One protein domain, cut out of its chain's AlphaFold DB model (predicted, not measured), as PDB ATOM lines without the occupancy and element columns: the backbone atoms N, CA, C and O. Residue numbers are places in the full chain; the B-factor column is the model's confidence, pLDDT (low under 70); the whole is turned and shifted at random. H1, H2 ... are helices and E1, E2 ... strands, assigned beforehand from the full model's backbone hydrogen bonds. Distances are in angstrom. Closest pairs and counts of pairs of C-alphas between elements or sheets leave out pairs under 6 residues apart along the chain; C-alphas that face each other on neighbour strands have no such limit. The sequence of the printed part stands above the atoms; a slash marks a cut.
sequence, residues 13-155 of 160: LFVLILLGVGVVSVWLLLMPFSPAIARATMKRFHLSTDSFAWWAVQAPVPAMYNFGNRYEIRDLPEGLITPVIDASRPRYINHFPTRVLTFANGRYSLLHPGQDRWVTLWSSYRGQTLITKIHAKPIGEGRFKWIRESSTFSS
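AT A GLANCE: This is residues 13 to 155 of the 160 residues of an uncharacterized protein of Stieleria maiorica (UniProt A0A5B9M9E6). A twisted wall of four antiparallel strands has the helix H2 packed along one face, and the long helix H1 runs off from the start of H2, the two making a V whose free arm, residues 13 to 19 of H1, sticks out at one end of the domain. The short helix H3 sits beside H2, the small helices H4 and H5 graze the sheet, and the loop around Val 84 makes the far end of the long axis. The printed part has 143 residues, with five named helices and four named strands in the order H1 H2 H3 E1 H4 H5 E2 E3 E4, and the class is mixed, helices and strands. The sheet's order is E1 E2 E3 E4. The whole is only just compact, close to loose, with a radius of gyration of the C-alphas of 17.1 A, and elongated, with spans of 57 by 35 by 24 A.

IN THESE COORDINATES: H1, residues 13 to 30, begins with C-alpha 13 at (-37.925, -21.685, 22.474) and is 25.6 A long from first to last C-alpha. H2, residues 35 to 45, is 15.4 A long, and H3, residues 52 to 57, is 8.7 A long. E1, residues 70 to 74, begins with C-alpha 70 at (-23.317, 0.591, 50.431) and is 13.6 A long. H4, residues 99 to 102, is 5.1 A long, and H5, residues 104 to 110, is 9.9 A long. E2, residues 117 to 125, is 26.4 A long. E3, residues 128 to 140, is the longest strand by residues and is 37.2 A long. E4, residues 143 to 154, is 30.5 A long and ends with C-alpha 154 at (-13.483, -8.710, 54.415).

HOW THE PARTS SIT: H1 is not on the sheet; it is close to H2 but not clearly touching it, the closest C-alphas being those of Leu 30 and Ile 37, 7.0 A apart. Their lines stand at a steep tilt of 67 degrees, only just short of about perpendicular, and they run opposite ways. H2 is on one face of the sheet, making two layers, helix over sheet, at a height over the sheet of 8.7 A. It lies over E3 and runs along the strands, at 19 degrees to E3 on the local plane; the C-alphas of Met 42 and Leu 130, the closest of H2 and E3, are 6.8 A apart. H3 is close to H2 but not clearly touching, with the C-alphas of Arg 44 and Trp 55 the closest at 6.0 A, and only just about perpendicular at 71 degrees. E1 and E2 are antiparallel, with N 72 and O 120 within hydrogen-bond range at 2.9 A. Residues 70 to 71 of E1 also pair, antiparallel, with residues 91 to 92. E2, E3 and E4 form a meander, each strand the antiparallel neighbour of the one before, and both E2 and E3 and E3 and E4 are hairpins. N 121 and O 132 are 2.8 A apart between E2 and E3, and N 135 and O 147 are 2.8 A apart between E3 and E4. H4 only grazes the sheet with residues 100 to 101, and H5 with residues 107 to 110. H4 and H5 touch only at the corner by their link, the C-alphas of Val 100 and Gly 106 being the closest at 4.8 A. In H1, H2, H3 and H5 every O i to N i+4 pair is within hydrogen-bond range; H4 is too short for such a pair.

THE WHOLE: The two C-alphas farthest apart, those of Val 15 and Val 84, are 61.2 A apart. The printed part has no cut. The links from H3 to E1, 12 residues, and from E1 to H4, 24 residues, are long. The mean pLDDT of the printed part is 85.9; residues 64 to 65, 80 to 87, 104 to 106, 108 to 109 and 155 are under 70.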
ATOM      1  N   LEU A  13     -38.275 -22.938  21.812       93.69
ATOM      2  CA  LEU A  13     -37.925 -21.685  22.474       93.69
ATOM      3  C   LEU A  13     -38.563 -21.632  23.860       93.69
ATOM      4  O   LEU A  13     -37.883 -21.304  24.831       93.69
ATOM      5  N   PHE A  14     -39.834 -22.021  23.969       92.69
ATOM      6  CA  PHE A  14     -40.514 -22.127  25.258       92.69
ATOM      7  C   PHE A  14     -39.789 -23.087  26.211       92.69
ATOM      8  O   PHE A  14     -39.526 -22.734  27.361       92.69
ATOM      9  N   VAL A  15     -39.386 -24.268  25.725       93.62
ATOM     10  CA  VAL A  15     -38.616 -25.232  26.530       93.62
ATOM     11  C   VAL A  15     -37.272 -24.641  26.975       93.62
ATOM     12  O   VAL A  15     -36.908 -24.774  28.142       93.62
ATOM     13  N   LEU A  16     -36.551 -23.943  26.092       94.19
ATOM     14  CA  LEU A  16     -35.288 -23.278  26.436       94.19
ATOM     15  C   LEU A  16     -35.474 -22.183  27.495       94.19
ATOM     16  O   LEU A  16     -34.672 -22.094  28.425       94.19
ATOM     17  N   ILE A  17     -36.536 -21.379  27.391       93.25
ATOM     18  CA  ILE A  17     -36.874 -20.364  28.395       93.25
ATOM     19  C   ILE A  17     -37.164 -21.032  29.741       93.25
ATOM     20  O   ILE A  17     -36.617 -20.601  30.754       93.25
ATOM     21  N   LEU A  18     -37.963 -22.105  29.763       95.06
ATOM     22  CA  LEU A  18     -38.253 -22.852  30.989       95.06
ATOM     23  C   LEU A  18     -36.984 -23.418  31.637       95.06
ATOM     24  O   LEU A  18     -36.814 -23.295  32.850       95.06
ATOM     25  N   LEU A  19     -36.070 -23.982  30.844       94.94
ATOM     26  CA  LEU A  19     -34.772 -24.443  31.343       94.94
ATOM     27  C   LEU A  19     -33.959 -23.282  31.931       94.94
ATOM     28  O   LEU A  19     -33.414 -23.412  33.026       94.94
ATOM     29  N   GLY A  20     -33.927 -22.133  31.253       92.81
ATOM     30  CA  GLY A  20     -33.273 -20.922  31.750       92.81
ATOM     31  C   GLY A  20     -33.848 -20.444  33.085       92.81
ATOM     32  O   GLY A  20     -33.095 -20.183  34.024       92.81
ATOM     33  N   VAL A  21     -35.178 -20.397  33.209       93.94
ATOM     34  CA  VAL A  21     -35.868 -20.059  34.465       93.94
ATOM     35  C   VAL A  21     -35.512 -21.064  35.558       93.94
ATOM     36  O   VAL A  21     -35.201 -20.652  36.676       93.94
ATOM     37  N   GLY A  22     -35.489 -22.362  35.245       95.31
ATOM     38  CA  GLY A  22     -35.076 -23.414  36.173       95.31
ATOM     39  C   GLY A  22     -33.654 -23.204  36.695       95.31
ATOM     40  O   GLY A  22     -33.438 -23.209  37.905       95.31
ATOM     41  N   VAL A  23     -32.695 -22.924  35.809       93.75
ATOM     42  CA  VAL A  23     -31.296 -22.649  36.179       93.75
ATOM     43  C   VAL A  23     -31.179 -21.410  37.071       93.75
ATOM     44  O   VAL A  23     -30.514 -21.465  38.106       93.75
ATOM     45  N   VAL A  24     -31.849 -20.305  36.723       92.50
ATOM     46  CA  VAL A  24     -31.846 -19.083  37.549       92.50
ATOM     47  C   VAL A  24     -32.481 -19.345  38.915       92.50
ATOM     48  O   VAL A  24     -31.964 -18.893  39.935       92.50
ATOM     49  N   SER A  25     -33.566 -20.117  38.956       93.75
ATOM     50  CA  SER A  25     -34.257 -20.474  40.198       93.75
ATOM     51  C   SER A  25     -33.359 -21.310  41.107       93.75
ATOM     52  O   SER A  25     -33.203 -20.985  42.282       93.75
ATOM     53  N   VAL A  26     -32.689 -22.328  40.557       93.69
ATOM     54  CA  VAL A  26     -31.698 -23.142  41.279       93.69
ATOM     55  C   VAL A  26     -30.558 -22.267  41.803       93.69
ATOM     56  O   VAL A  26     -30.192 -22.383  42.970       93.69
ATOM     57  N   TRP A  27     -30.035 -21.338  40.996       91.94
ATOM     58  CA  TRP A  27     -28.991 -20.404  41.430       91.94
ATOM     59  C   TRP A  27     -29.425 -19.563  42.639       91.94
ATOM     60  O   TRP A  27     -28.690 -19.453  43.622       91.94
ATOM     61  N   LEU A  28     -30.632 -18.990  42.588       90.75
ATOM     62  CA  LEU A  28     -31.188 -18.183  43.677       90.75
ATOM     63  C   LEU A  28     -31.426 -19.012  44.945       90.75
ATOM     64  O   LEU A  28     -31.129 -18.537  46.041       90.75
ATOM     65  N   LEU A  29     -31.904 -20.250  44.801       92.62
ATOM     66  CA  LEU A  29     -32.115 -21.172  45.919       92.62
ATOM     67  C   LEU A  29     -30.801 -21.648  46.545       92.62
ATOM     68  O   LEU A  29     -30.749 -21.859  47.753       92.62
ATOM     69  N   LEU A  30     -29.728 -21.781  45.760       92.25
ATOM     70  CA  LEU A  30     -28.405 -22.171  46.257       92.25
ATOM     71  C   LEU A  30     -27.668 -21.036  46.969       92.25
ATOM     72  O   LEU A  30     -26.859 -21.301  47.855       92.25
ATOM     73  N   MET A  31     -27.926 -19.780  46.609       89.94
ATOM     74  CA  MET A  31     -27.263 -18.616  47.199       89.94
ATOM     75  C   MET A  31     -27.223 -18.584  48.739       89.94
ATOM     76  O   MET A  31     -26.148 -18.318  49.282       89.94
ATOM     77  N   PRO A  32     -28.324 -18.848  49.472       90.12
ATOM     78  CA  PRO A  32     -28.297 -18.883  50.932       90.12
ATOM     79  C   PRO A  32     -27.375 -19.960  51.526       90.12
ATOM     80  O   PRO A  32     -26.940 -19.798  52.668       90.12
ATOM     81  N   PHE A  33     -27.098 -21.036  50.785       92.12
ATOM     82  CA  PHE A  33     -26.394 -22.227  51.275       92.12
ATOM     83  C   PHE A  33     -24.975 -22.372  50.715       92.12
ATOM     84  O   PHE A  33     -24.152 -23.067  51.301       92.12
ATOM     85  N   SER A  34     -24.669 -21.713  49.595       92.88
ATOM     86  CA  SER A  34     -23.374 -21.790  48.927       92.88
ATOM     87  C   SER A  34     -22.649 -20.441  48.966       92.88
ATOM     88  O   SER A  34     -22.994 -19.525  48.207       92.88
ATOM     89  N   PRO A  35     -21.586 -20.310  49.786       91.25
ATOM     90  CA  PRO A  35     -20.754 -19.114  49.808       91.25
ATOM     91  C   PRO A  35     -20.176 -18.777  48.433       91.25
ATOM     92  O   PRO A  35     -20.110 -17.608  48.073       91.25
ATOM     93  N   ALA A  36     -19.812 -19.777  47.625       92.12
ATOM     94  CA  ALA A  36     -19.271 -19.557  46.285       92.12
ATOM     95  C   ALA A  36     -20.270 -18.832  45.365       92.12
ATOM     96  O   ALA A  36     -19.899 -17.868  44.693       92.12
ATOM     97  N   ILE A  37     -21.543 -19.240  45.388       91.62
ATOM     98  CA  ILE A  37     -22.617 -18.613  44.602       91.62
ATOM     99  C   ILE A  37     -22.892 -17.187  45.091       91.62
ATOM    100  O   ILE A  37     -22.996 -16.258  44.281       91.62
ATOM    101  N   ALA A  38     -22.943 -16.981  46.410       91.56
ATOM    102  CA  ALA A  38     -23.095 -15.650  46.992       91.56
ATOM    103  C   ALA A  38     -21.931 -14.722  46.595       91.56
ATOM    104  O   ALA A  38     -22.157 -13.601  46.135       91.56
ATOM    105  N   ARG A  39     -20.684 -15.202  46.690       92.44
ATOM    106  CA  ARG A  39     -19.474 -14.460  46.299       92.44
ATOM    107  C   ARG A  39     -19.448 -14.128  44.813       92.44
ATOM    108  O   ARG A  39     -19.142 -12.990  44.467       92.44
ATOM    109  N   ALA A  40     -19.798 -15.077  43.945       92.00
ATOM    110  CA  ALA A  40     -19.909 -14.836  42.508       92.00
ATOM    111  C   ALA A  40     -20.932 -13.728  42.206       92.00
ATOM    112  O   ALA A  40     -20.633 -12.794  41.460       92.00
ATOM    113  N   THR A  41     -22.090 -13.778  42.871       91.81
ATOM    114  CA  THR A  41     -23.152 -12.781  42.699       91.81
ATOM    115  C   THR A  41     -22.729 -11.398  43.216       91.81
ATOM    116  O   THR A  41     -22.968 -10.394  42.544       91.81
ATOM    117  N   MET A  42     -22.047 -11.312  44.364       92.12
ATOM    118  CA  MET A  42     -21.499 -10.046  44.879       92.12
ATOM    119  C   MET A  42     -20.405  -9.475  43.960       92.12
ATOM    120  O   MET A  42     -20.416  -8.284  43.648       92.12
ATOM    121  N   LYS A  43     -19.499 -10.317  43.441       93.06
ATOM    122  CA  LYS A  43     -18.483  -9.894  42.461       93.06
ATOM    123  C   LYS A  43     -19.119  -9.309  41.199       93.06
ATOM    124  O   LYS A  43     -18.623  -8.319  40.663       93.06
ATOM    125  N   ARG A  44     -20.244  -9.864  40.732       91.69
ATOM    126  CA  ARG A  44     -21.010  -9.292  39.612       91.69
ATOM    127  C   ARG A  44     -21.462  -7.860  39.907       91.69
ATOM    128  O   ARG A  44     -21.356  -7.000  39.034       91.69
ATOM    129  N   PHE A  45     -21.914  -7.588  41.132       89.75
ATOM    130  CA  PHE A  45     -22.408  -6.272  41.559       89.75
ATOM    131  C   PHE A  45     -21.316  -5.195  41.556       89.75
ATOM    132  O   PHE A  45     -21.564  -4.029  41.234       89.75
ATOM    133  N   HIS A  46     -20.091  -5.609  41.867       91.88
ATOM    134  CA  HIS A  46     -18.903  -4.761  41.916       91.88
ATOM    135  C   HIS A  46     -18.141  -4.707  40.577       91.88
ATOM    136  O   HIS A  46     -17.077  -4.087  40.485       91.88
ATOM    137  N   LEU A  47     -18.664  -5.368  39.532       90.56
ATOM    138  CA  LEU A  47     -17.973  -5.614  38.261       90.56
ATOM    139  C   LEU A  47     -16.587  -6.264  38.451       90.56
ATOM    140  O   LEU A  47     -15.693  -6.084  37.626       90.56
ATOM    141  N   SER A  48     -16.374  -6.987  39.554       92.31
ATOM    142  CA  SER A  48     -15.094  -7.585  39.965       92.31
ATOM    143  C   SER A  48     -15.005  -9.077  39.674       92.31
ATOM    144  O   SER A  48     -14.320  -9.836  40.355       92.31
ATOM    145  N   THR A  49     -15.730  -9.511  38.647       91.88
ATOM    146  CA  THR A  49     -15.639 -10.877  38.143       91.88
ATOM    147  C   THR A  49     -14.421 -11.015  37.238       91.88
ATOM    148  O   THR A  49     -14.208 -10.172  36.371       91.88
ATOM    149  N   ASP A  50     -13.662 -12.093  37.412       89.06
ATOM    150  CA  ASP A  50     -12.401 -12.326  36.694       89.06
ATOM    151  C   ASP A  50     -12.610 -12.735  35.218       89.06
ATOM    152  O   ASP A  50     -11.692 -12.674  34.409       89.06
ATOM    153  N   SER A  51     -13.835 -13.129  34.847       92.06
ATOM    154  CA  SER A  51     -14.207 -13.557  33.496       92.06
ATOM    155  C   SER A  51     -15.492 -12.881  33.020       92.06
ATOM    156  O   SER A  51     -16.523 -12.936  33.692       92.06
ATOM    157  N   PHE A  52     -15.452 -12.302  31.817       90.31
ATOM    158  CA  PHE A  52     -16.636 -11.729  31.176       90.31
ATOM    159  C   PHE A  52     -17.722 -12.781  30.938       90.31
ATOM    160  O   PHE A  52     -18.888 -12.523  31.215       90.31
ATOM    161  N   ALA A  53     -17.347 -13.984  30.492       91.50
ATOM    162  CA  ALA A  53     -18.304 -15.065  30.273       91.50
ATOM    163  C   ALA A  53     -19.026 -15.432  31.576       91.50
ATOM    164  O   ALA A  53     -20.249 -15.547  31.584       91.50
ATOM    165  N   TRP A  54     -18.281 -15.524  32.686       90.44
ATOM    166  CA  TRP A  54     -18.844 -15.796  34.012       90.44
ATOM    167  C   TRP A  54     -19.719 -14.655  34.543       90.44
ATOM    168  O   TRP A  54     -20.698 -14.882  35.254       90.44
ATOM    169  N   TRP A  55     -19.392 -13.413  34.199       91.19
ATOM    170  CA  TRP A  55     -20.242 -12.267  34.499       91.19
ATOM    171  C   TRP A  55     -21.543 -12.299  33.678       91.19
ATOM    172  O   TRP A  55     -22.624 -12.089  34.228       91.19
ATOM    173  N   ALA A  56     -21.454 -12.623  32.384       90.31
ATOM    174  CA  ALA A  56     -22.569 -12.603  31.439       90.31
ATOM    175  C   ALA A  56     -23.604 -13.707  31.699       90.31
ATOM    176  O   ALA A  56     -24.801 -13.435  31.645       90.31
ATOM    177  N   VAL A  57     -23.176 -14.924  32.058       89.38
ATOM    178  CA  VAL A  57     -24.090 -16.024  32.450       89.38
ATOM    179  C   VAL A  57     -24.989 -15.642  33.624       89.38
ATOM    180  O   VAL A  57     -26.114 -16.120  33.734       89.38
ATOM    181  N   GLN A  58     -24.532 -14.734  34.483       89.31
ATOM    182  CA  GLN A  58     -25.322 -14.255  35.604       89.31
ATOM    183  C   GLN A  58     -26.270 -13.108  35.224       89.31
ATOM    184  O   GLN A  58     -27.058 -12.699  36.069       89.31
ATOM    185  N   ALA A  59     -26.230 -12.551  34.008       87.50
ATOM    186  CA  ALA A  59     -27.092 -11.433  33.598       87.50
ATOM    187  C   ALA A  59     -28.604 -11.695  33.780       87.50
ATOM    188  O   ALA A  59     -29.286 -10.783  34.250       87.50
ATOM    189  N   PRO A  60     -29.132 -12.911  33.518       88.44
ATOM    190  CA  PRO A  60     -30.539 -13.235  33.771       88.44
ATOM    191  C   PRO A  60     -30.905 -13.308  35.260       88.44
ATOM    192  O   PRO A  60     -32.084 -13.261  35.604       88.44
ATOM    193  N   VAL A  61     -29.919 -13.431  36.158       87.81
ATOM    194  CA  VAL A  61     -30.165 -13.444  37.603       87.81
ATOM    195  C   VAL A  61     -30.551 -12.025  38.034       87.81
ATOM    196  O   VAL A  61     -29.751 -11.098  37.840       87.81
ATOM    197  N   PRO A  62     -31.728 -11.817  38.649       83.31
ATOM    198  CA  PRO A  62     -32.204 -10.484  38.992       83.31
ATOM    199  C   PRO A  62     -31.231  -9.745  39.916       83.31
ATOM    200  O   PRO A  62     -30.445 -10.344  40.661       83.31
ATOM    201  N   ALA A  63     -31.269  -8.414  39.858       74.38
ATOM    202  CA  ALA A  63     -30.585  -7.574  40.828       74.38
ATOM    203  C   ALA A  63     -31.215  -7.832  42.204       74.38
ATOM    204  O   ALA A  63     -32.367  -7.486  42.444       74.38
ATOM    205  N   MET A  64     -30.493  -8.504  43.094       68.44
ATOM    206  CA  MET A  64     -31.008  -8.842  44.409       68.44
ATOM    207  C   MET A  64     -31.004  -7.649  45.359       68.44
ATOM    208  O   MET A  64     -29.956  -7.089  45.675       68.44
ATOM    209  N   TYR A  65     -32.186  -7.352  45.892       62.00
ATOM    210  CA  TYR A  65     -32.408  -6.385  46.969       62.00
ATOM    211  C   TYR A  65     -31.939  -6.881  48.347       62.00
ATOM    212  O   TYR A  65     -31.980  -6.134  49.316       62.00
ATOM    213  N   ASN A  66     -31.479  -8.133  48.442       74.56
ATOM    214  CA  ASN A  66     -31.105  -8.762  49.713       74.56
ATOM    215  C   ASN A  66     -29.644  -8.511  50.116       74.56
ATOM    216  O   ASN A  66     -29.217  -8.983  51.168       74.56
ATOM    217  N   PHE A  67     -28.858  -7.830  49.280       87.12
ATOM    218  CA  PHE A  67     -27.515  -7.403  49.660       87.12
ATOM    219  C   PHE A  67     -27.585  -6.047  50.353       87.12
ATOM    220  O   PHE A  67     -28.218  -5.118  49.851       87.12
ATOM    221  N   GLY A  68     -26.886  -5.919  51.480       89.56
ATOM    222  CA  GLY A  68     -26.662  -4.640  52.148       89.56
ATOM    223  C   GLY A  68     -25.653  -3.803  51.370       89.56
ATOM    224  O   GLY A  68     -24.524  -3.630  51.831       89.56
ATOM    225  N   ASN A  69     -26.017  -3.352  50.164       91.69
ATOM    226  CA  ASN A  69     -25.092  -2.601  49.326       91.69
ATOM    227  C   ASN A  69     -24.935  -1.181  49.864       91.69
ATOM    228  O   ASN A  69     -25.917  -0.468  50.104       91.69
ATOM    229  N   ARG A  70     -23.684  -0.759  50.015       91.75
ATOM    230  CA  ARG A  70     -23.317   0.591  50.431       91.75
ATOM    231  C   ARG A  70     -22.262   1.160  49.501       91.75
ATOM    232  O   ARG A  70     -21.529   0.422  48.845       91.75
ATOM    233  N   TYR A  71     -22.178   2.477  49.466       91.69
ATOM    234  CA  TYR A  71     -21.092   3.190  48.820       91.69
ATOM    235  C   TYR A  71     -20.699   4.416  49.636       91.69
ATOM    236  O   TYR A  71     -21.510   4.989  50.363       91.69
ATOM    237  N   GLU A  72     -19.455   4.829  49.489       91.00
ATOM    238  CA  GLU A  72     -18.888   6.029  50.084       91.00
ATOM    239  C   GLU A  72     -17.955   6.648  49.062       91.00
ATOM    240  O   GLU A  72     -17.300   5.939  48.295       91.00
ATOM    241  N   ILE A  73     -17.946   7.974  49.017       88.88
ATOM    242  CA  ILE A  73     -17.130   8.730  48.082       88.88
ATOM    243  C   ILE A  73     -16.397   9.787  48.882       88.88
ATOM    244  O   ILE A  73     -17.025  10.567  49.598       88.88
ATOM    245  N   ARG A  74     -15.074   9.762  48.761       87.88
ATOM    246  CA  ARG A  74     -14.137  10.595  49.503       87.88
ATOM    247  C   ARG A  74     -13.335  11.443  48.529       87.88
ATOM    248  O   ARG A  74     -13.029  11.017  47.409       87.88
ATOM    249  N   ASP A  75     -12.982  12.635  48.983       86.81
ATOM    250  CA  ASP A  75     -12.143  13.570  48.232       86.81
ATOM    251  C   ASP A  75     -10.650  13.229  48.346       86.81
ATOM    252  O   ASP A  75      -9.853  13.708  47.548       86.81
ATOM    253  N   LEU A  76     -10.273  12.403  49.328       84.56
ATOM    254  CA  LEU A  76      -8.899  11.992  49.613       84.56
ATOM    255  C   LEU A  76      -8.801  10.463  49.728       84.56
ATOM    256  O   LEU A  76      -9.790   9.814  50.092       84.56
ATOM    257  N   PRO A  77      -7.619   9.882  49.455       81.00
ATOM    258  CA  PRO A  77      -7.380   8.468  49.687       81.00
ATOM    259  C   PRO A  77      -7.412   8.152  51.183       81.00
ATOM    260  O   PRO A  77      -7.100   8.983  52.040       81.00
ATOM    261  N   GLU A  78      -7.779   6.916  51.494       76.44
ATOM    262  CA  GLU A  78      -7.829   6.435  52.870       76.44
ATOM    263  C   GLU A  78      -6.445   6.494  53.536       76.44
ATOM    264  O   GLU A  78      -5.439   6.118  52.939       76.44
ATOM    265  N   GLY A  79      -6.397   6.977  54.781       73.56
ATOM    266  CA  GLY A  79      -5.172   7.037  55.584       73.56
ATOM    267  C   GLY A  79      -4.250   8.226  55.305       73.56
ATOM    268  O   GLY A  79      -3.254   8.369  56.009       73.56
ATOM    269  N   LEU A  80      -4.559   9.094  54.332       69.00
ATOM    270  CA  LEU A  80      -3.694  10.233  54.013       69.00
ATOM    271  C   LEU A  80      -3.817  11.355  55.056       69.00
ATOM    272  O   LEU A  80      -2.802  11.830  55.552       69.00
ATOM    273  N   ILE A  81      -5.047  11.768  55.390       63.62
ATOM    274  CA  ILE A  81      -5.401  12.749  56.431       63.62
ATOM    275  C   ILE A  81      -6.870  12.478  56.797       63.62
ATOM    276  O   ILE A  81      -7.665  12.232  55.893       63.62
ATOM    277  N   THR A  82      -7.267  12.528  58.072       58.31
ATOM    278  CA  THR A  82      -8.688  12.688  58.439       58.31
ATOM    279  C   THR A  82      -8.987  14.180  58.328       58.31
ATOM    280  O   THR A  82      -8.542  14.929  59.205       58.31
ATOM    281  N   PRO A  83      -9.630  14.684  57.256       57.00
ATOM    282  CA  PRO A  83      -9.957  16.095  57.235       57.00
ATOM    283  C   PRO A  83     -10.820  16.400  58.459       57.00
ATOM    284  O   PRO A  83     -11.714  15.633  58.812       57.00
ATOM    285  N   VAL A  84     -10.566  17.545  59.096       61.31
ATOM    286  CA  VAL A  84     -11.391  18.063  60.205       61.31
ATOM    287  C   VAL A  84     -12.875  18.157  59.791       61.31
ATOM    288  O   VAL A  84     -13.763  18.191  60.634       61.31
ATOM    289  N   ILE A  85     -13.138  18.142  58.476       57.75
ATOM    290  CA  ILE A  85     -14.450  18.129  57.834       57.75
ATOM    291  C   ILE A  85     -14.507  16.989  56.791       57.75
ATOM    292  O   ILE A  85     -14.764  17.230  55.613       57.75
ATOM    293  N   ASP A  86     -14.225  15.736  57.175       62.56
ATOM    294  CA  ASP A  86     -14.636  14.592  56.341       62.56
ATOM    295  C   ASP A  86     -16.152  14.401  56.477       62.56
ATOM    296  O   ASP A  86     -16.641  13.759  57.403       62.56
ATOM    297  N   ALA A  87     -16.917  15.022  55.580       66.31
ATOM    298  CA  ALA A  87     -18.370  14.857  55.538       66.31
ATOM    299  C   ALA A  87     -18.800  13.588  54.779       66.31
ATOM    300  O   ALA A  87     -20.006  13.346  54.614       66.31
ATOM    301  N   SER A  88     -17.845  12.799  54.269       75.81
ATOM    302  CA  SER A  88     -18.178  11.536  53.627       75.81
ATOM    303  C   SER A  88     -18.768  10.579  54.659       75.81
ATOM    304  O   SER A  88     -18.380  10.529  55.824       75.81
ATOM    305  N   ARG A  89     -19.829   9.892  54.242       81.38
ATOM    306  CA  ARG A  89     -20.492   8.879  55.054       81.38
ATOM    307  C   ARG A  89     -20.971   7.755  54.151       81.38
ATOM    308  O   ARG A  89     -21.461   8.058  53.052       81.38
ATOM    309  N   PRO A  90     -20.930   6.496  54.609       87.50
ATOM    310  CA  PRO A  90     -21.515   5.389  53.875       87.50
ATOM    311  C   PRO A  90     -23.007   5.623  53.614       87.50
ATOM    312  O   PRO A  90     -23.769   6.003  54.504       87.50
ATOM    313  N   ARG A  91     -23.438   5.385  52.375       87.75
ATOM    314  CA  ARG A  91     -24.834   5.491  51.932       87.75
ATOM    315  C   ARG A  91     -25.308   4.153  51.401       87.75
ATOM    316  O   ARG A  91     -24.566   3.463  50.708       87.75
ATOM    317  N   TYR A  92     -26.556   3.803  51.686       88.44
ATOM    318  CA  TYR A  92     -27.176   2.596  51.150       88.44
ATOM    319  C   TYR A  92     -27.644   2.793  49.708       88.44
ATOM    320  O   TYR A  92     -28.054   3.886  49.308       88.44
ATOM    321  N   ILE A  93     -27.608   1.711  48.934       86.62
ATOM    322  CA  ILE A  93     -28.177   1.652  47.592       86.62
ATOM    323  C   ILE A  93     -28.860   0.302  47.375       86.62
ATOM    324  O   ILE A  93     -28.271  -0.755  47.546       86.62
ATOM    325  N   ASN A  94     -30.107   0.321  46.919       80.62
ATOM    326  CA  ASN A  94     -30.891  -0.898  46.681       80.62
ATOM    327  C   ASN A  94     -30.592  -1.542  45.313       80.62
ATOM    328  O   ASN A  94     -31.462  -2.135  44.684       80.62
ATOM    329  N   HIS A  95     -29.381  -1.355  44.794       83.69
ATOM    330  CA  HIS A  95     -28.991  -1.757  43.446       83.69
ATOM    331  C   HIS A  95     -27.486  -2.050  43.392       83.69
ATOM    332  O   HIS A  95     -26.777  -1.873  44.379       83.69
ATOM    333  N   PHE A  96     -26.991  -2.442  42.215       87.56
ATOM    334  CA  PHE A  96     -25.564  -2.517  41.892       87.56
ATOM    335  C   PHE A  96     -24.830  -1.254  42.381       87.56
ATOM    336  O   PHE A  96     -25.117  -0.170  41.867       87.56
ATOM    337  N   PRO A  97     -23.884  -1.355  43.328       87.44
ATOM    338  CA  PRO A  97     -23.232  -0.187  43.912       87.44
ATOM    339  C   PRO A  97     -22.363   0.556  42.890       87.44
ATOM    340  O   PRO A  97     -22.281   1.775  42.930       87.44
ATOM    341  N   THR A  98     -21.836  -0.134  41.873       87.69
ATOM    342  CA  THR A  98     -21.144   0.486  40.725       87.69
ATOM    343  C   THR A  98     -22.029   1.431  39.902       87.69
ATOM    344  O   THR A  98     -21.515   2.285  39.177       87.69
ATOM    345  N   ARG A  99     -23.361   1.346  40.043       84.94
ATOM    346  CA  ARG A  99     -24.325   2.220  39.360       84.94
ATOM    347  C   ARG A  99     -24.142   3.697  39.711       84.94
ATOM    348  O   ARG A  99     -24.436   4.555  38.879       84.94
ATOM    349  N   VAL A 100     -23.648   3.992  40.916       81.50
ATOM    350  CA  VAL A 100     -23.397   5.373  41.363       81.50
ATOM    351  C   VAL A 100     -22.355   6.084  40.499       81.50
ATOM    352  O   VAL A 100     -22.364   7.307  40.423       81.50
ATOM    353  N   LEU A 101     -21.504   5.317  39.810       79.50
ATOM    354  CA  LEU A 101     -20.452   5.827  38.937       79.50
ATOM    355  C   LEU A 101     -20.901   5.912  37.472       79.50
ATOM    356  O   LEU A 101     -20.473   6.807  36.747       79.50
ATOM    357  N   THR A 102     -21.767   4.998  37.022       75.12
ATOM    358  CA  THR A 102     -22.160   4.880  35.606       75.12
ATOM    359  C   THR A 102     -23.299   5.812  35.185       75.12
ATOM    360  O   THR A 102     -23.273   6.290  34.052       75.12
ATOM    361  N   PHE A 103     -24.289   6.094  36.043       71.75
ATOM    362  CA  PHE A 103     -25.504   6.825  35.634       71.75
ATOM    363  C   PHE A 103     -25.535   8.296  36.074       71.75
ATOM    364  O   PHE A 103     -25.044   8.662  37.141       71.75
ATOM    365  N   ALA A 104     -26.177   9.127  35.240       54.88
ATOM    366  CA  ALA A 104     -26.078  10.589  35.224       54.88
ATOM    367  C   ALA A 104     -26.294  11.286  36.581       54.88
ATOM    368  O   ALA A 104     -25.461  12.098  36.965       54.88
ATOM    369  N   ASN A 105     -27.349  10.952  37.333       64.56
ATOM    370  CA  ASN A 105     -27.668  11.681  38.572       64.56
ATOM    371  C   ASN A 105     -26.644  11.430  39.692       64.56
ATOM    372  O   ASN A 105     -26.263  12.355  40.407       64.56
ATOM    373  N   GLY A 106     -26.176  10.183  39.829       66.31
ATOM    374  CA  GLY A 106     -25.131   9.827  40.793       66.31
ATOM    375  C   GLY A 106     -23.783  10.385  40.357       66.31
ATOM    376  O   GLY A 106     -23.131  11.086  41.118       66.31
ATOM    377  N   ARG A 107     -23.418  10.183  39.090       71.19
ATOM    378  CA  ARG A 107     -22.163  10.684  38.528       71.19
ATOM    379  C   ARG A 107     -22.024  12.202  38.653       71.19
ATOM    380  O   ARG A 107     -20.973  12.652  39.076       71.19
ATOM    381  N   TYR A 108     -23.061  12.974  38.326       66.75
ATOM    382  CA  TYR A 108     -23.016  14.439  38.395       66.75
ATOM    383  C   TYR A 108     -22.869  14.967  39.828       66.75
ATOM    384  O   TYR A 108     -22.135  15.919  40.059       66.75
ATOM    385  N   SER A 109     -23.561  14.352  40.793       67.00
ATOM    386  CA  SER A 109     -23.557  14.812  42.190       67.00
ATOM    387  C   SER A 109     -22.381  14.288  43.014       67.00
ATOM    388  O   SER A 109     -22.061  14.855  44.057       67.00
ATOM    389  N   LEU A 110     -21.760  13.193  42.575       73.00
ATOM    390  CA  LEU A 110     -20.745  12.485  43.348       73.00
ATOM    391  C   LEU A 110     -19.344  12.568  42.736       73.00
ATOM    392  O   LEU A 110     -18.360  12.490  43.469       73.00
ATOM    393  N   LEU A 111     -19.237  12.728  41.413       77.19
ATOM    394  CA  LEU A 111     -17.970  12.893  40.707       77.19
ATOM    395  C   LEU A 111     -17.888  14.317  40.149       77.19
ATOM    396  O   LEU A 111     -18.561  14.666  39.180       77.19
ATOM    397  N   HIS A 112     -17.036  15.138  40.757       76.44
ATOM    398  CA  HIS A 112     -16.848  16.524  40.341       76.44
ATOM    399  C   HIS A 112     -15.859  16.597  39.170       76.44
ATOM    400  O   HIS A 112     -14.765  16.030  39.265       76.44
ATOM    401  N   PRO A 113     -16.205  17.272  38.057       77.25
ATOM    402  CA  PRO A 113     -15.295  17.427  36.929       77.25
ATOM    403  C   PRO A 113     -13.932  17.974  37.367       77.25
ATOM    404  O   PRO A 113     -13.850  18.967  38.083       77.25
ATOM    405  N   GLY A 114     -12.860  17.315  36.922       80.44
ATOM    406  CA  GLY A 114     -11.487  17.743  37.204       80.44
ATOM    407  C   GLY A 114     -10.947  17.362  38.584       80.44
ATOM    408  O   GLY A 114      -9.806  17.704  38.867       80.44
ATOM    409  N   GLN A 115     -11.704  16.640  39.417       86.56
ATOM    410  CA  GLN A 115     -11.239  16.215  40.737       86.56
ATOM    411  C   GLN A 115     -11.161  14.693  40.863       86.56
ATOM    412  O   GLN A 115     -12.062  13.974  40.428       86.56
ATOM    413  N   ASP A 116     -10.093  14.208  41.490       90.88
ATOM    414  CA  ASP A 116      -9.980  12.816  41.909       90.88
ATOM    415  C   ASP A 116     -11.026  12.485  42.977       90.88
ATOM    416  O   ASP A 116     -11.385  13.311  43.825       90.88
ATOM    417  N   ARG A 117     -11.546  11.259  42.905       90.06
ATOM    418  CA  ARG A 117     -12.477  10.714  43.890       90.06
ATOM    419  C   ARG A 117     -12.127   9.279  44.219       90.06
ATOM    420  O   ARG A 117     -11.876   8.475  43.321       90.06
ATOM    421  N   TRP A 118     -12.177   8.956  45.502       91.75
ATOM    422  CA  TRP A 118     -12.014   7.598  46.000       91.75
ATOM    423  C   TRP A 118     -13.373   7.054  46.382       91.75
ATOM    424  O   TRP A 118     -14.103   7.650  47.168       91.75
ATOM    425  N   VAL A 119     -13.732   5.939  45.766       91.44
ATOM    426  CA  VAL A 119     -15.037   5.312  45.897       91.44
ATOM    427  C   VAL A 119     -14.836   3.972  46.569       91.44
ATOM    428  O   VAL A 119     -14.155   3.100  46.028       91.44
ATOM    429  N   THR A 120     -15.489   3.782  47.705       93.19
ATOM    430  CA  THR A 120     -15.547   2.486  48.368       93.19
ATOM    431  C   THR A 120     -16.949   1.922  48.216       93.19
ATOM    432  O   THR A 120     -17.941   2.607  48.456       93.19
ATOM    433  N   LEU A 121     -17.036   0.677  47.760       93.50
ATOM    434  CA  LEU A 121     -18.276  -0.065  47.582       93.50
ATOM    435  C   LEU A 121     -18.287  -1.239  48.552       93.50
ATOM    436  O   LEU A 121     -17.292  -1.958  48.646       93.50
ATOM    437  N   TRP A 122     -19.426  -1.488  49.184       94.12
ATOM    438  CA  TRP A 122     -19.657  -2.669  50.010       94.12
ATOM    439  C   TRP A 122     -20.874  -3.426  49.499       94.12
ATOM    440  O   TRP A 122     -21.885  -2.811  49.170       94.12
ATOM    441  N   SER A 123     -20.800  -4.753  49.511       93.62
ATOM    442  CA  SER A 123     -21.963  -5.642  49.421       93.62
ATOM    443  C   SER A 123     -21.875  -6.660  50.544       93.62
ATOM    444  O   SER A 123     -20.927  -7.442  50.579       93.62
ATOM    445  N   SER A 124     -22.851  -6.652  51.450       92.38
ATOM    446  CA  SER A 124     -22.917  -7.601  52.563       92.38
ATOM    447  C   SER A 124     -24.065  -8.592  52.382       92.38
ATOM    448  O   SER A 124     -25.191  -8.198  52.075       92.38
ATOM    449  N   TYR A 125     -23.793  -9.878  52.597       91.69
ATOM    450  CA  TYR A 125     -24.782 -10.952  52.559       91.69
ATOM    451  C   TYR A 125     -24.380 -12.111  53.475       91.69
ATOM    452  O   TYR A 125     -23.321 -12.708  53.294       91.69
ATOM    453  N   ARG A 126     -25.247 -12.456  54.438       89.25
ATOM    454  CA  ARG A 126     -25.084 -13.609  55.352       89.25
ATOM    455  C   ARG A 126     -23.666 -13.740  55.936       89.25
ATOM    456  O   ARG A 126     -23.006 -14.759  55.757       89.25
ATOM    457  N   GLY A 127     -23.190 -12.682  56.594       87.94
ATOM    458  CA  GLY A 127     -21.874 -12.653  57.249       87.94
ATOM    459  C   GLY A 127     -20.677 -12.502  56.305       87.94
ATOM    460  O   GLY A 127     -19.545 -12.458  56.767       87.94
ATOM    461  N   GLN A 128     -20.901 -12.403  54.992       90.62
ATOM    462  CA  GLN A 128     -19.857 -12.118  54.012       90.62
ATOM    463  C   GLN A 128     -19.975 -10.673  53.550       90.62
ATOM    464  O   GLN A 128     -21.075 -10.229  53.225       90.62
ATOM    465  N   THR A 129     -18.850  -9.969  53.454       93.69
ATOM    466  CA  THR A 129     -18.810  -8.602  52.927       93.69
ATOM    467  C   THR A 129     -17.742  -8.498  51.851       93.69
ATOM    468  O   THR A 129     -16.575  -8.776  52.103       93.69
ATOM    469  N   LEU A 130     -18.141  -8.102  50.645       94.88
ATOM    470  CA  LEU A 130     -17.225  -7.719  49.574       94.88
ATOM    471  C   LEU A 130     -16.987  -6.215  49.641       94.88
ATOM    472  O   LEU A 130     -17.948  -5.450  49.598       94.88
ATOM    473  N   ILE A 131     -15.723  -5.804  49.680       95.25
ATOM    474  CA  ILE A 131     -15.305  -4.402  49.630       95.25
ATOM    475  C   ILE A 131     -14.553  -4.172  48.324       95.25
ATOM    476  O   ILE A 131     -13.706  -4.971  47.930       95.25
ATOM    477  N   THR A 132     -14.863  -3.096  47.611       94.88
ATOM    478  CA  THR A 132     -14.122  -2.694  46.407       94.88
ATOM    479  C   THR A 132     -13.775  -1.224  46.482       94.88
ATOM    480  O   THR A 132     -14.668  -0.398  46.654       94.88
ATOM    481  N   LYS A 133     -12.486  -0.917  46.323       94.06
ATOM    482  CA  LYS A 133     -11.956   0.446  46.286       94.06
ATOM    483  C   LYS A 133     -11.639   0.825  44.847       94.06
ATOM    484  O   LYS A 133     -11.020   0.052  44.109       94.06
ATOM    485  N   ILE A 134     -12.128   1.983  44.428       93.12
ATOM    486  CA  ILE A 134     -11.995   2.500  43.070       93.12
ATOM    487  C   ILE A 134     -11.512   3.941  43.149       93.12
ATOM    488  O   ILE A 134     -12.168   4.793  43.744       93.12
ATOM    489  N   HIS A 135     -10.419   4.228  42.457       93.62
ATOM    490  CA  HIS A 135      -9.990   5.582  42.165       93.62
ATOM    491  C   HIS A 135     -10.636   6.047  40.855       93.62
ATOM    492  O   HIS A 135     -10.375   5.516  39.772       93.62
ATOM    493  N   ALA A 136     -11.530   7.025  40.954       91.50
ATOM    494  CA  ALA A 136     -12.130   7.704  39.817       91.50
ATOM    495  C   ALA A 136     -11.254   8.904  39.433       91.50
ATOM    496  O   ALA A 136     -11.428  10.011  39.941       91.50
ATOM    497  N   LYS A 137     -10.313   8.670  38.515       91.94
ATOM    498  CA  LYS A 137      -9.381   9.685  38.024       91.94
ATOM    499  C   LYS A 137     -10.021  10.514  36.903       91.94
ATOM    500  O   LYS A 137     -10.428   9.922  35.896       91.94
ATOM    501  N   PRO A 138     -10.102  11.850  37.004       89.75
ATOM    502  CA  PRO A 138     -10.626  12.685  35.929       89.75
ATOM    503  C   PRO A 138      -9.696  12.636  34.708       89.75
ATOM    504  O   PRO A 138      -8.473  12.650  34.835       89.75
ATOM    505  N   ILE A 139     -10.279  12.583  33.509       90.50
ATOM    506  CA  ILE A 139      -9.536  12.595  32.231       90.50
ATOM    507  C   ILE A 139      -9.974  13.739  31.299       90.50
ATOM    508  O   ILE A 139      -9.661  13.721  30.114       90.50
ATOM    509  N   GLY A 140     -10.690  14.734  31.834       85.00
ATOM    510  CA  GLY A 140     -11.222  15.883  31.088       85.00
ATOM    511  C   GLY A 140     -12.667  15.693  30.616       85.00
ATOM    512  O   GLY A 140     -13.185  14.579  30.601       85.00
ATOM    513  N   GLU A 141     -13.341  16.797  30.270       83.38
ATOM    514  CA  GLU A 141     -14.700  16.798  29.681       83.38
ATOM    515  C   GLU A 141     -15.751  16.044  30.524       83.38
ATOM    516  O   GLU A 141     -16.637  15.363  30.009       83.38
ATOM    517  N   GLY A 142     -15.611  16.086  31.853       79.06
ATOM    518  CA  GLY A 142     -16.483  15.349  32.776       79.06
ATOM    519  C   GLY A 142     -16.337  13.821  32.706       79.06
ATOM    520  O   GLY A 142     -17.163  13.104  33.277       79.06
ATOM    521  N   ARG A 143     -15.322  13.293  32.009       84.38
ATOM    522  CA  ARG A 143     -15.001  11.862  31.913       84.38
ATOM    523  C   ARG A 143     -14.042  11.429  33.021       84.38
ATOM    524  O   ARG A 143     -13.212  12.205  33.492       84.38
ATOM    525  N   PHE A 144     -14.143  10.155  33.390       87.56
ATOM    526  CA  PHE A 144     -13.336   9.542  34.439       87.56
ATOM    527  C   PHE A 144     -12.798   8.188  33.980       87.56
ATOM    528  O   PHE A 144     -13.518   7.407  33.358       87.56
ATOM    529  N   LYS A 145     -11.542   7.901  34.325       90.44
ATOM    530  CA  LYS A 145     -10.953   6.564  34.289       90.44
ATOM    531  C   LYS A 145     -11.159   5.922  35.656       90.44
ATOM    532  O   LYS A 145     -10.762   6.495  36.666       90.44
ATOM    533  N   TRP A 146     -11.767   4.741  35.692       89.81
ATOM    534  CA  TRP A 146     -11.985   4.009  36.939       89.81
ATOM    535  C   TRP A 146     -10.892   2.978  37.120       89.81
ATOM    536  O   TRP A 146     -10.764   2.040  36.335       89.81
ATOM    537  N   ILE A 147     -10.089   3.182  38.150       92.50
ATOM    538  CA  ILE A 147      -8.964   2.329  38.488       92.50
ATOM    539  C   ILE A 147      -9.381   1.564  39.735       92.50
ATOM    540  O   ILE A 147      -9.516   2.142  40.808       92.50
ATOM    541  N   ARG A 148      -9.651   0.265  39.595       93.25
ATOM    542  CA  ARG A 148      -9.902  -0.587  40.757       93.25
ATOM    543  C   ARG A 148      -8.584  -0.794  41.492       93.25
ATOM    544  O   ARG A 148      -7.680  -1.411  40.941       93.25
ATOM    545  N   GLU A 149      -8.516  -0.314  42.723       93.75
ATOM    546  CA  GLU A 149      -7.360  -0.498  43.601       93.75
ATOM    547  C   GLU A 149      -7.420  -1.873  44.270       93.75
ATOM    548  O   GLU A 149      -6.423  -2.587  44.340       93.75
ATOM    549  N   SER A 150      -8.611  -2.286  44.715       93.94
ATOM    550  CA  SER A 150      -8.816  -3.591  45.343       93.94
ATOM    551  C   SER A 150     -10.259  -4.081  45.221       93.94
ATOM    552  O   SER A 150     -11.191  -3.308  44.990       93.94
ATOM    553  N   SER A 151     -10.451  -5.394  45.362       94.38
ATOM    554  CA  SER A 151     -11.765  -6.026  45.519       94.38
ATOM    555  C   SER A 151     -11.626  -7.285  46.370       94.38
ATOM    556  O   SER A 151     -11.352  -8.362  45.838       94.38
ATOM    557  N   THR A 152     -11.814  -7.158  47.676       94.56
ATOM    558  CA  THR A 152     -11.521  -8.209  48.655       94.56
ATOM    559  C   THR A 152     -12.742  -8.535  49.501       94.56
ATOM    560  O   THR A 152     -13.571  -7.677  49.801       94.56
ATOM    561  N   PHE A 153     -12.872  -9.807  49.876       92.31
ATOM    562  CA  PHE A 153     -13.815 -10.190  50.917       92.31
ATOM    563  C   PHE A 153     -13.188  -9.859  52.265       92.31
ATOM    564  O   PHE A 153     -12.073 -10.294  52.534       92.31
ATOM    565  N   SER A 154     -13.895  -9.069  53.064       86.12
ATOM    566  CA  SER A 154     -13.483  -8.710  54.415       86.12
ATOM    567  C   SER A 154     -13.650  -9.912  55.340       86.12
ATOM    568  O   SER A 154     -14.639 -10.653  55.238       86.12
ATOM    569  N   SER A 155     -12.669 -10.111  56.220       64.69
ATOM    570  CA  SER A 155     -12.805 -11.042  57.337       64.69
ATOM    571  C   SER A 155     -13.822 -10.484  58.341       64.69
ATOM    572  O   SER A 155     -13.905  -9.267  58.497       64.69
TER     573      SER A 155